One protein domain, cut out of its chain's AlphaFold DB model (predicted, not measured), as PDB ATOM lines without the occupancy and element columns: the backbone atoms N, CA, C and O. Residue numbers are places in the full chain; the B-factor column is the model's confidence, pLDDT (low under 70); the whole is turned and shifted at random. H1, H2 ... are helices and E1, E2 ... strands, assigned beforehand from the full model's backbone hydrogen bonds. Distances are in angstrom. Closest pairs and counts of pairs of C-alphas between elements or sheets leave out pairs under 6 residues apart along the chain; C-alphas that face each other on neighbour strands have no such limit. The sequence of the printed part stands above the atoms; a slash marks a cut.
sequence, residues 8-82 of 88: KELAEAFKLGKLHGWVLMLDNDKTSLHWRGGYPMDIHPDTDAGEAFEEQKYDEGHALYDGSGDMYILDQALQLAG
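Overview. This is residues 8 to 82 of the 88 residues of an uncharacterized protein of bacterium (UniProt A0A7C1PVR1). A hairpin of two antiparallel strands, E1 and E2, lies in the middle of an elongated domain, and the long helix H2 packs on E2 with its residues 54 to 64 while its first part reaches beyond the hairpin to one end. Two short helices, H1 and H3, lie toward the other end, and the long link of residues 36 to 47 runs out from E2 to the first residues of H2. The printed part has 75 residues, with three named helices and two named strands in the order H1, E1, E2, H2, H3, and its class is mixed, helices and strands. It is only just loose, close to compact, with a radius of gyration of the C-alphas of 14.0 A and spans of 40 by 26 by 18 A.

Arrangement. E1, residues 22 to 26, and E2, residues 31 to 35, form an antiparallel hairpin at 152 degrees, with N 23 and O 34 at 2.9 A and N 25 and O 32 at 2.8 A, both within hydrogen-bond range. H2, residues 48 to 64, has 11 pairs of C-alphas within 8 A of E2, the closest those of Leu 33 and Gly 61, 5.1 A apart. H2 and E1 are only just apart, the closest 8.4 A. H3, residues 74 to 81, comes closest to E1 at the C-alphas of Leu 26 and Leu 74, 6.8 A apart. H1, residues 8 to 15, is near E1 and near H3, and apart from H2. In H1, H2 and H3 every O i to N i+4 pair is within hydrogen-bond range.

Along the chain. E1 measures 13.0 A and E2 13.5 A, from C-alpha 31 at (106.250, 129.877, 105.955). H2 measures 24.1 A, from C-alpha 48 at (114.471, 134.569, 80.636). H1 and H3 have 8 residues each; H3 ends with C-alpha 81 at (106.738, 116.272, 112.658).

Size, cuts and confidence. The two C-alphas farthest apart, those of Asp 48 and Gly 82, are 41.0 A apart. The printed part has no cut. The link E2 to H2 is long. Residues 28 to 29 and 68 to 82 have pLDDT under 70.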
ATOM      1  N   LYS A   8      98.455 121.699 108.900       80.94
ATOM      2  CA  LYS A   8      97.872 120.355 109.009       80.94
ATOM      3  C   LYS A   8      97.431 119.833 107.641       80.94
ATOM      4  O   LYS A   8      97.762 118.704 107.284       80.94
ATOM      5  N   GLU A   9      96.738 120.663 106.863       86.62
ATOM      6  CA  GLU A   9      96.326 120.318 105.497       86.62
ATOM      7  C   GLU A   9      97.535 120.106 104.576       86.62
ATOM      8  O   GLU A   9      97.546 119.157 103.788       86.62
ATOM      9  N   LEU A  10      98.581 120.931 104.710       85.94
ATOM     10  CA  LEU A  10      99.842 120.723 103.994       85.94
ATOM     11  C   LEU A  10     100.503 119.396 104.372       85.94
ATOM     12  O   LEU A  10     100.893 118.639 103.486       85.94
ATOM     13  N   ALA A  11     100.603 119.081 105.663       82.94
ATOM     14  CA  ALA A  11     101.206 117.843 106.143       82.94
ATOM     15  C   ALA A  11     100.463 116.608 105.610       82.94
ATOM     16  O   ALA A  11     101.092 115.637 105.190       82.94
ATOM     17  N   GLU A  12      99.130 116.643 105.578       86.06
ATOM     18  CA  GLU A  12      98.325 115.593 104.949       86.06
ATOM     19  C   GLU A  12      98.569 115.518 103.435       86.06
ATOM     20  O   GLU A  12      98.751 114.427 102.894       86.06
ATOM     21  N   ALA A  13      98.645 116.654 102.737       89.44
ATOM     22  CA  ALA A  13      98.935 116.687 101.305       89.44
ATOM     23  C   ALA A  13     100.330 116.127 100.967       89.44
ATOM     24  O   ALA A  13     100.457 115.374  99.997       89.44
ATOM     25  N   PHE A  14     101.347 116.424 101.782       87.44
ATOM     26  CA  PHE A  14     102.685 115.835 101.678       87.44
ATOM     27  C   PHE A  14     102.654 114.322 101.905       87.44
ATOM     28  O   PHE A  14     103.170 113.577 101.073       87.44
ATOM     29  N   LYS A  15     101.988 113.848 102.968       87.38
ATOM     30  CA  LYS A  15     101.834 112.406 103.257       87.38
ATOM     31  C   LYS A  15     101.133 111.650 102.128       87.38
ATOM     32  O   LYS A  15     101.462 110.499 101.863       87.38
ATOM     33  N   LEU A  16     100.184 112.297 101.454       91.81
ATOM     34  CA  LEU A  16      99.459 111.745 100.308       91.81
ATOM     35  C   LEU A  16     100.214 111.888  98.972       91.81
ATOM     36  O   LEU A  16      99.668 111.518  97.935       91.81
ATOM     37  N   GLY A  17     101.422 112.463  98.962       89.69
ATOM     38  CA  GLY A  17     102.226 112.657  97.750       89.69
ATOM     39  C   GLY A  17     101.704 113.733  96.788       89.69
ATOM     40  O   GLY A  17     102.207 113.854  95.675       89.69
ATOM     41  N   LYS A  18     100.720 114.549  97.195       92.56
ATOM     42  CA  LYS A  18     100.092 115.589  96.349       92.56
ATOM     43  C   LYS A  18     100.995 116.798  96.087       92.56
ATOM     44  O   LYS A  18     100.672 117.625  95.241       92.56
ATOM     45  N   LEU A  19     102.080 116.913  96.847       92.19
ATOM     46  CA  LEU A  19     103.052 118.007  96.807       92.19
ATOM     47  C   LEU A  19     104.430 117.510  96.344       92.19
ATOM     48  O   LEU A  19     105.463 117.996  96.791       92.19
ATOM     49  N   HIS A  20     104.461 116.513  95.457       91.69
ATOM     50  CA  HIS A  20     105.713 116.032  94.883       91.69
ATOM     51  C   HIS A  20     106.463 117.171  94.168       91.69
ATOM     52  O   HIS A  20     105.860 117.930  93.410       91.69
ATOM     53  N   GLY A  21     107.766 117.300  94.429       90.50
ATOM     54  CA  GLY A  21     108.595 118.393  93.906       90.50
ATOM     55  C   GLY A  21     108.506 119.705  94.695       90.50
ATOM     56  O   GLY A  21     109.251 120.630  94.390       90.50
ATOM     57  N   TRP A  22     107.662 119.790  95.724       92.94
ATOM     58  CA  TRP A  22     107.591 120.942  96.622       92.94
ATOM     59  C   TRP A  22     108.282 120.657  97.952       92.94
ATOM     60  O   TRP A  22     108.318 119.518  98.419       92.94
ATOM     61  N   VAL A  23     108.785 121.708  98.590       90.88
ATOM     62  CA  VAL A  23     109.272 121.684  99.973       90.88
ATOM     63  C   VAL A  23     108.614 122.803 100.767       90.88
ATOM     64  O   VAL A  23     108.360 123.885 100.235       90.88
ATOM     65  N   LEU A  24     108.333 122.537 102.041       87.50
ATOM     66  CA  LEU A  24     107.896 123.561 102.982       87.50
ATOM     67  C   LEU A  24     109.130 124.254 103.562       87.50
ATOM     68  O   LEU A  24     109.950 123.606 104.211       87.50
ATOM     69  N   MET A  25     109.251 125.552 103.322       84.62
ATOM     70  CA  MET A  25     110.271 126.399 103.924       84.62
ATOM     71  C   MET A  25     109.682 127.061 105.165       84.62
ATOM     72  O   MET A  25     108.674 127.760 105.075       84.62
ATOM     73  N   LEU A  26     110.318 126.823 106.309       76.75
ATOM     74  CA  LEU A  26     110.019 127.481 107.576       76.75
ATOM     75  C   LEU A  26     111.136 128.489 107.845       76.75
ATOM     76  O   LEU A  26     112.302 128.109 107.937       76.75
ATOM     77  N   ASP A  27     110.769 129.759 107.934       72.25
ATOM     78  CA  ASP A  27     111.623 130.873 108.335       72.25
ATOM     79  C   ASP A  27     111.002 131.519 109.585       72.25
ATOM     80  O   ASP A  27     109.824 131.298 109.878       72.25
ATOM     81  N   ASN A  28     111.775 132.314 110.322       65.19
ATOM     82  CA  ASN A  28     111.346 132.890 111.602       65.19
ATOM     83  C   ASN A  28     110.045 133.699 111.487       65.19
ATOM     84  O   ASN A  28     109.221 133.661 112.398       65.19
ATOM     85  N   ASP A  29     109.846 134.371 110.350       69.31
ATOM     86  CA  ASP A  29     108.729 135.298 110.140       69.31
ATOM     87  C   ASP A  29     107.749 134.835 109.053       69.31
ATOM     88  O   ASP A  29     106.732 135.485 108.805       69.31
ATOM     89  N   LYS A  30     108.060 133.743 108.344       72.25
ATOM     90  CA  LYS A  30     107.252 133.292 107.208       72.25
ATOM     91  C   LYS A  30     107.365 131.800 106.970       72.25
ATOM     92  O   LYS A  30     108.416 131.188 107.115       72.25
ATOM     93  N   THR A  31     106.266 131.227 106.507       78.62
ATOM     94  CA  THR A  31     106.250 129.877 105.955       78.62
ATOM     95  C   THR A  31     105.809 129.943 104.503       78.62
ATOM     96  O   THR A  31     104.777 130.541 104.206       78.62
ATOM     97  N   SER A  32     106.560 129.318 103.600       84.69
ATOM     98  CA  SER A  32     106.250 129.305 102.168       84.69
ATOM     99  C   SER A  32     106.516 127.938 101.542       84.69
ATOM    100  O   SER A  32     107.258 127.113 102.077       84.69
ATOM    101  N   LEU A  33     105.900 127.681 100.388       89.88
ATOM    102  CA  LEU A  33     106.242 126.535  99.551       89.88
ATOM    103  C   LEU A  33     107.287 126.941  98.517       89.88
ATOM    104  O   LEU A  33     107.128 127.946  97.832       89.88
ATOM    105  N   HIS A  34     108.336 126.135  98.388       90.62
ATOM    106  CA  HIS A  34     109.346 126.286  97.343       90.62
ATOM    107  C   HIS A  34     109.322 125.080  96.411       90.62
ATOM    108  O   HIS A  34     109.270 123.932  96.860       90.62
ATOM    109  N   TRP A  35     109.399 125.334  95.108       92.69
ATOM    110  CA  TRP A  35     109.612 124.281  94.124       92.69
ATOM    111  C   TRP A  35     111.076 123.828  94.162       92.69
ATOM    112  O   TRP A  35     112.004 124.633  94.126       92.69
ATOM    113  N   ARG A  36     111.286 122.516  94.263       91.56
ATOM    114  CA  ARG A  36     112.591 121.840  94.196       91.56
ATOM    115  C   ARG A  36     112.602 120.696  93.181       91.56
ATOM    116  O   ARG A  36     113.563 119.934  93.128       91.56
ATOM    117  N   GLY A  37     111.538 120.554  92.391       89.50
ATOM    118  CA  GLY A  37     111.538 119.664  91.239       89.50
ATOM    119  C   GLY A  37     112.475 120.171  90.141       89.50
ATOM    120  O   GLY A  37     112.887 121.331  90.136       89.50
ATOM    121  N   GLY A  38     112.810 119.288  89.202       89.94
ATOM    122  CA  GLY A  38     113.633 119.654  88.053       89.94
ATOM    123  C   GLY A  38     112.957 120.695  87.163       89.94
ATOM    124  O   GLY A  38     111.726 120.791  87.110       89.94
ATOM    125  N   TYR A  39     113.780 121.450  86.446       90.06
ATOM    126  CA  TYR A  39     113.332 122.260  85.325       90.06
ATOM    127  C   TYR A  39     112.853 121.353  84.180       90.06
ATOM    128  O   TYR A  39     113.387 120.249  84.012       90.06
ATOM    129  N   PRO A  40     111.859 121.781  83.382       91.25
ATOM    130  CA  PRO A  40     111.563 121.137  82.108       91.25
ATOM    131  C   PRO A  40     112.815 121.071  81.222       91.25
ATOM    132  O   PRO A  40     113.666 121.950  81.292       91.25
ATOM    133  N   MET A  41     112.912 120.039  80.377       90.62
ATOM    134  CA  MET A  41     114.125 119.727  79.601       90.62
ATOM    135  C   MET A  41     114.642 120.899  78.749       90.62
ATOM    136  O   MET A  41     115.850 121.023  78.569       90.62
ATOM    137  N   ASP A  42     113.736 121.759  78.283       92.88
ATOM    138  CA  ASP A  42     114.031 122.892  77.399       92.88
ATOM    139  C   ASP A  42     114.117 124.243  78.138       92.88
ATOM    140  O   ASP A  42     114.225 125.290  77.501       92.88
ATOM    141  N   ILE A  43     114.041 124.246  79.474       93.38
ATOM    142  CA  ILE A  43     114.143 125.460  80.291       93.38
ATOM    143  C   ILE A  43     115.448 125.426  81.081       93.38
ATOM    144  O   ILE A  43     115.684 124.534  81.896       93.38
ATOM    145  N   HIS A  44     116.279 126.442  80.864       92.38
ATOM    146  CA  HIS A  44     117.525 126.633  81.594       92.38
ATOM    147  C   HIS A  44     117.375 127.750  82.635       92.38
ATOM    148  O   HIS A  44     116.805 128.790  82.305       92.38
ATOM    149  N   PRO A  45     117.903 127.571  83.859       87.31
ATOM    150  CA  PRO A  45     117.726 128.522  84.960       87.31
ATOM    151  C   PRO A  45     118.291 129.914  84.649       87.31
ATOM    152  O   PRO A  45     117.656 130.911  84.962       87.31
ATOM    153  N   ASP A  46     119.426 129.997  83.952       91.50
ATOM    154  CA  ASP A  46     120.106 131.266  83.651       91.50
ATOM    155  C   ASP A  46     119.593 131.928  82.353       91.50
ATOM    156  O   ASP A  46     120.364 132.476  81.563       91.50
ATOM    157  N   THR A  47     118.291 131.819  82.082       95.00
ATOM    158  CA  THR A  47     117.635 132.399  80.898       95.00
ATOM    159  C   THR A  47     116.313 133.050  81.282       95.00
ATOM    160  O   THR A  47     115.718 132.666  82.285       95.00
ATOM    161  N   ASP A  48     115.791 133.947  80.440       96.19
ATOM    162  CA  ASP A  48     114.471 134.569  80.636       96.19
ATOM    163  C   ASP A  48     113.352 133.523  80.827       96.19
ATOM    164  O   ASP A  48     112.413 133.722  81.592       96.19
ATOM    165  N   ALA A  49     113.458 132.370  80.155       94.69
ATOM    166  CA  ALA A  49     112.514 131.266  80.322       94.69
ATOM    167  C   ALA A  49     112.647 130.577  81.692       94.69
ATOM    168  O   ALA A  49     111.653 130.095  82.235       94.69
ATOM    169  N   GLY A  50     113.864 130.519  82.238       93.56
ATOM    170  CA  GLY A  50     114.138 130.045  83.593       93.56
ATOM    171  C   GLY A  50     113.545 130.972  84.643       93.56
ATOM    172  O   GLY A  50     112.808 130.504  85.505       93.56
ATOM    173  N   GLU A  51     113.780 132.279  84.510       95.12
ATOM    174  CA  GLU A  51     113.215 133.301  85.401       95.12
ATOM    175  C   GLU A  51     111.680 133.272  85.383       95.12
ATOM    176  O   GLU A  51     111.050 133.174  86.434       95.12
ATOM    177  N   ALA A  52     111.067 133.233  84.195       95.75
ATOM    178  CA  ALA A  52     109.614 133.129  84.061       95.75
ATOM    179  C   ALA A  52     109.055 131.829  84.671       95.75
ATOM    180  O   ALA A  52     107.955 131.815  85.227       95.75
ATOM    181  N   PHE A  53     109.801 130.723  84.587       95.25
ATOM    182  CA  PHE A  53     109.417 129.475  85.239       95.25
ATOM    183  C   PHE A  53     109.503 129.579  86.767       95.25
ATOM    184  O   PHE A  53     108.609 129.088  87.458       95.25
ATOM    185  N   GLU A  54     110.544 130.212  87.311       93.44
ATOM    186  CA  GLU A  54     110.659 130.447  88.753       93.44
ATOM    187  C   GLU A  54     109.540 131.358  89.266       93.44
ATOM    188  O   GLU A  54     108.922 131.032  90.281       93.44
ATOM    189  N   GLU A  55     109.212 132.433  88.544       94.88
ATOM    190  CA  GLU A  55     108.084 133.319  88.855       94.88
ATOM    191  C   GLU A  55     106.756 132.551  88.831       94.88
ATOM    192  O   GLU A  55     105.989 132.589  89.795       94.88
ATOM    193  N   GLN A  56     106.522 131.738  87.795       95.69
ATOM    194  CA  GLN A  56     105.346 130.871  87.733       95.69
ATOM    195  C   GLN A  56     105.279 129.928  88.945       95.69
ATOM    196  O   GLN A  56     104.211 129.731  89.528       95.69
ATOM    197  N   LYS A  57     106.404 129.319  89.341       95.00
ATOM    198  CA  LYS A  57     106.444 128.419  90.502       95.00
ATOM    199  C   LYS A  57     106.269 129.156  91.821       95.00
ATOM    200  O   LYS A  57     105.685 128.589  92.744       95.00
ATOM    201  N   TYR A  58     106.718 130.398  91.914       91.62
ATOM    202  CA  TYR A  58     106.449 131.256  93.055       91.62
ATOM    203  C   TYR A  58     104.942 131.522  93.199       91.62
ATOM    204  O   TYR A  58     104.371 131.262  94.263       91.62
ATOM    205  N   ASP A  59     104.275 131.913  92.111       94.56
ATOM    206  CA  ASP A  59     102.829 132.155  92.084       94.56
ATOM    207  C   ASP A  59     102.018 130.887  92.371       94.56
ATOM    208  O   ASP A  59     101.073 130.905  93.165       94.56
ATOM    209  N   GLU A  60     102.404 129.754  91.775       94.75
ATOM    210  CA  GLU A  60     101.806 128.450  92.075       94.75
ATOM    211  C   GLU A  60     101.964 128.096  93.558       94.75
ATOM    212  O   GLU A  60     101.008 127.641  94.188       94.75
ATOM    213  N   GLY A  61     103.148 128.331  94.131       92.19
ATOM    214  CA  GLY A  61     103.421 128.126  95.550       92.19
ATOM    215  C   GLY A  61     102.478 128.945  96.426       92.19
ATOM    216  O   GLY A  61     101.849 128.388  97.327       92.19
ATOM    217  N   HIS A  62     102.302 130.228  96.106       90.75
ATOM    218  CA  HIS A  62     101.411 131.130  96.834       90.75
ATOM    219  C   HIS A  62      99.927 130.756  96.672       90.75
ATOM    220  O   HIS A  62      99.145 130.810  97.622       90.75
ATOM    221  N   ALA A  63      99.529 130.283  95.487       93.81
ATOM    222  CA  ALA A  63      98.189 129.760  95.240       93.81
ATOM    223  C   ALA A  63      97.922 128.433  95.978       93.81
ATOM    224  O   ALA A  63      96.776 128.129  96.325       93.81
ATOM    225  N   LEU A  64      98.953 127.624  96.234       91.88
ATOM    226  CA  LEU A  64      98.842 126.409  97.041       91.88
ATOM    227  C   LEU A  64      98.784 126.733  98.536       91.88
ATOM    228  O   LEU A  64      97.924 126.188  99.228       91.88
ATOM    229  N   TYR A  65      99.668 127.604  99.014       88.19
ATOM    230  CA  TYR A  65      99.760 128.034 100.404       88.19
ATOM    231  C   TYR A  65     100.336 129.448 100.476       88.19
ATOM    232  O   TYR A  65     101.479 129.686 100.087       88.19
ATOM    233  N   ASP A  66      99.558 130.380 101.016       85.75
ATOM    234  CA  ASP A  66      99.927 131.796 101.086       85.75
ATOM    235  C   ASP A  66     100.608 132.190 102.403       85.75
ATOM    236  O   ASP A  66     100.937 133.358 102.601       85.75
ATOM    237  N   GLY A  67     100.827 131.230 103.308       78.12
ATOM    238  CA  GLY A  67     101.394 131.507 104.625       78.12
ATOM    239  C   GLY A  67     100.436 132.220 105.578       78.12
ATOM    240  O   GLY A  67     100.860 132.582 106.669       78.12
ATOM    241  N   SER A  68      99.161 132.412 105.208       67.69
ATOM    242  CA  SER A  68      98.191 133.195 105.994       67.69
ATOM    243  C   SER A  68      97.448 132.411 107.090       67.69
ATOM    244  O   SER A  68      96.504 132.927 107.689       67.69
ATOM    245  N   GLY A  69      97.869 131.178 107.383       61.59
ATOM    246  CA  GLY A  69      97.380 130.393 108.524       61.59
ATOM    247  C   GLY A  69      98.239 130.598 109.773       61.59
ATOM    248  O   GLY A  69      99.359 131.087 109.656       61.59
ATOM    249  N   ASP A  70      97.720 130.216 110.951       55.28
ATOM    250  CA  ASP A  70      98.413 130.288 112.251       55.28
ATOM    251  C   ASP A  70      99.928 130.053 112.100       55.28
ATOM    252  O   ASP A  70     100.361 128.977 111.675       55.28
ATOM    253  N   MET A  71     100.731 131.076 112.418       52.56
ATOM    254  CA  MET A  71     102.188 130.973 112.450       52.56
ATOM    255  C   MET A  71     102.568 130.053 113.604       52.56
ATOM    256  O   MET A  71     102.694 130.480 114.752       52.56
ATOM    257  N   TYR A  72     102.725 128.771 113.312       55.66
ATOM    258  CA  TYR A  72     103.364 127.860 114.243       55.66
ATOM    259  C   TYR A  72     104.842 128.258 114.274       55.66
ATOM    260  O   TYR A  72     105.557 128.080 113.289       55.66
ATOM    261  N   ILE A  73     105.275 128.834 115.402       63.75
ATOM    262  CA  ILE A  73     106.691 129.010 115.753       63.75
ATOM    263  C   ILE A  73     107.381 127.683 115.424       63.75
ATOM    264  O   ILE A  73     106.827 126.638 115.764       63.75
ATOM    265  N   LEU A  74     108.530 127.719 114.740       63.75
ATOM    266  CA  LEU A  74     109.324 126.566 114.272       63.75
ATOM    267  C   LEU A  74     109.227 125.326 115.189       63.75
ATOM    268  O   LEU A  74     109.035 124.208 114.720       63.75
ATOM    269  N   ASP A  75     109.262 125.557 116.497       61.91
ATOM    270  CA  ASP A  75     109.064 124.589 117.573       61.91
ATOM    271  C   ASP A  75     107.801 123.705 117.443       61.91
ATOM    272  O   ASP A  75     107.871 122.478 117.505       61.91
ATOM    273  N   GLN A  76     106.632 124.288 117.174       66.56
ATOM    274  CA  GLN A  76     105.378 123.541 117.048       66.56
ATOM    275  C   GLN A  76     105.313 122.739 115.731       66.56
ATOM    276  O   GLN A  76     104.710 121.662 115.684       66.56
ATOM    277  N   ALA A  77     105.959 123.224 114.662       66.38
ATOM    278  CA  ALA A  77     106.105 122.472 113.412       66.38
ATOM    279  C   ALA A  77     107.031 121.255 113.592       66.38
ATOM    280  O   ALA A  77     106.693 120.156 113.145       66.38
ATOM    281  N   LEU A  78     108.149 121.429 114.305       68.44
ATOM    282  CA  LEU A  78     109.055 120.342 114.692       68.44
ATOM    283  C   LEU A  78     108.321 119.301 115.552       68.44
ATOM    284  O   LEU A  78     108.377 118.104 115.260       68.44
ATOM    285  N   GLN A  79     107.526 119.752 116.524       69.75
ATOM    286  CA  GLN A  79     106.739 118.883 117.398       69.75
ATOM    287  C   GLN A  79     105.693 118.051 116.629       69.75
ATOM    288  O   GLN A  79     105.584 116.844 116.851       69.75
ATOM    289  N   LEU A  80     104.968 118.651 115.675       63.69
ATOM    290  CA  LEU A  80     104.015 117.938 114.806       63.69
ATOM    291  C   LEU A  80     104.689 116.922 113.871       63.69
ATOM    292  O   LEU A  80     104.080 115.908 113.517       63.69
ATOM    293  N   ALA A  81     105.933 117.182 113.467       63.81
ATOM    294  CA  ALA A  81     106.738 116.272 112.658       63.81
ATOM    295  C   ALA A  81     107.401 115.149 113.480       63.81
ATOM    296  O   ALA A  81     107.988 114.236 112.898       63.81
ATOM    297  N   GLY A  82     107.306 115.194 114.814       62.31
ATOM    298  CA  GLY A  82     107.999 114.266 115.711       62.31
ATOM    299  C   GLY A  82     109.510 114.509 115.789       62.31
ATOM    300  O   GLY A  82     110.253 113.603 116.165       62.31
TER     301      GLY A  82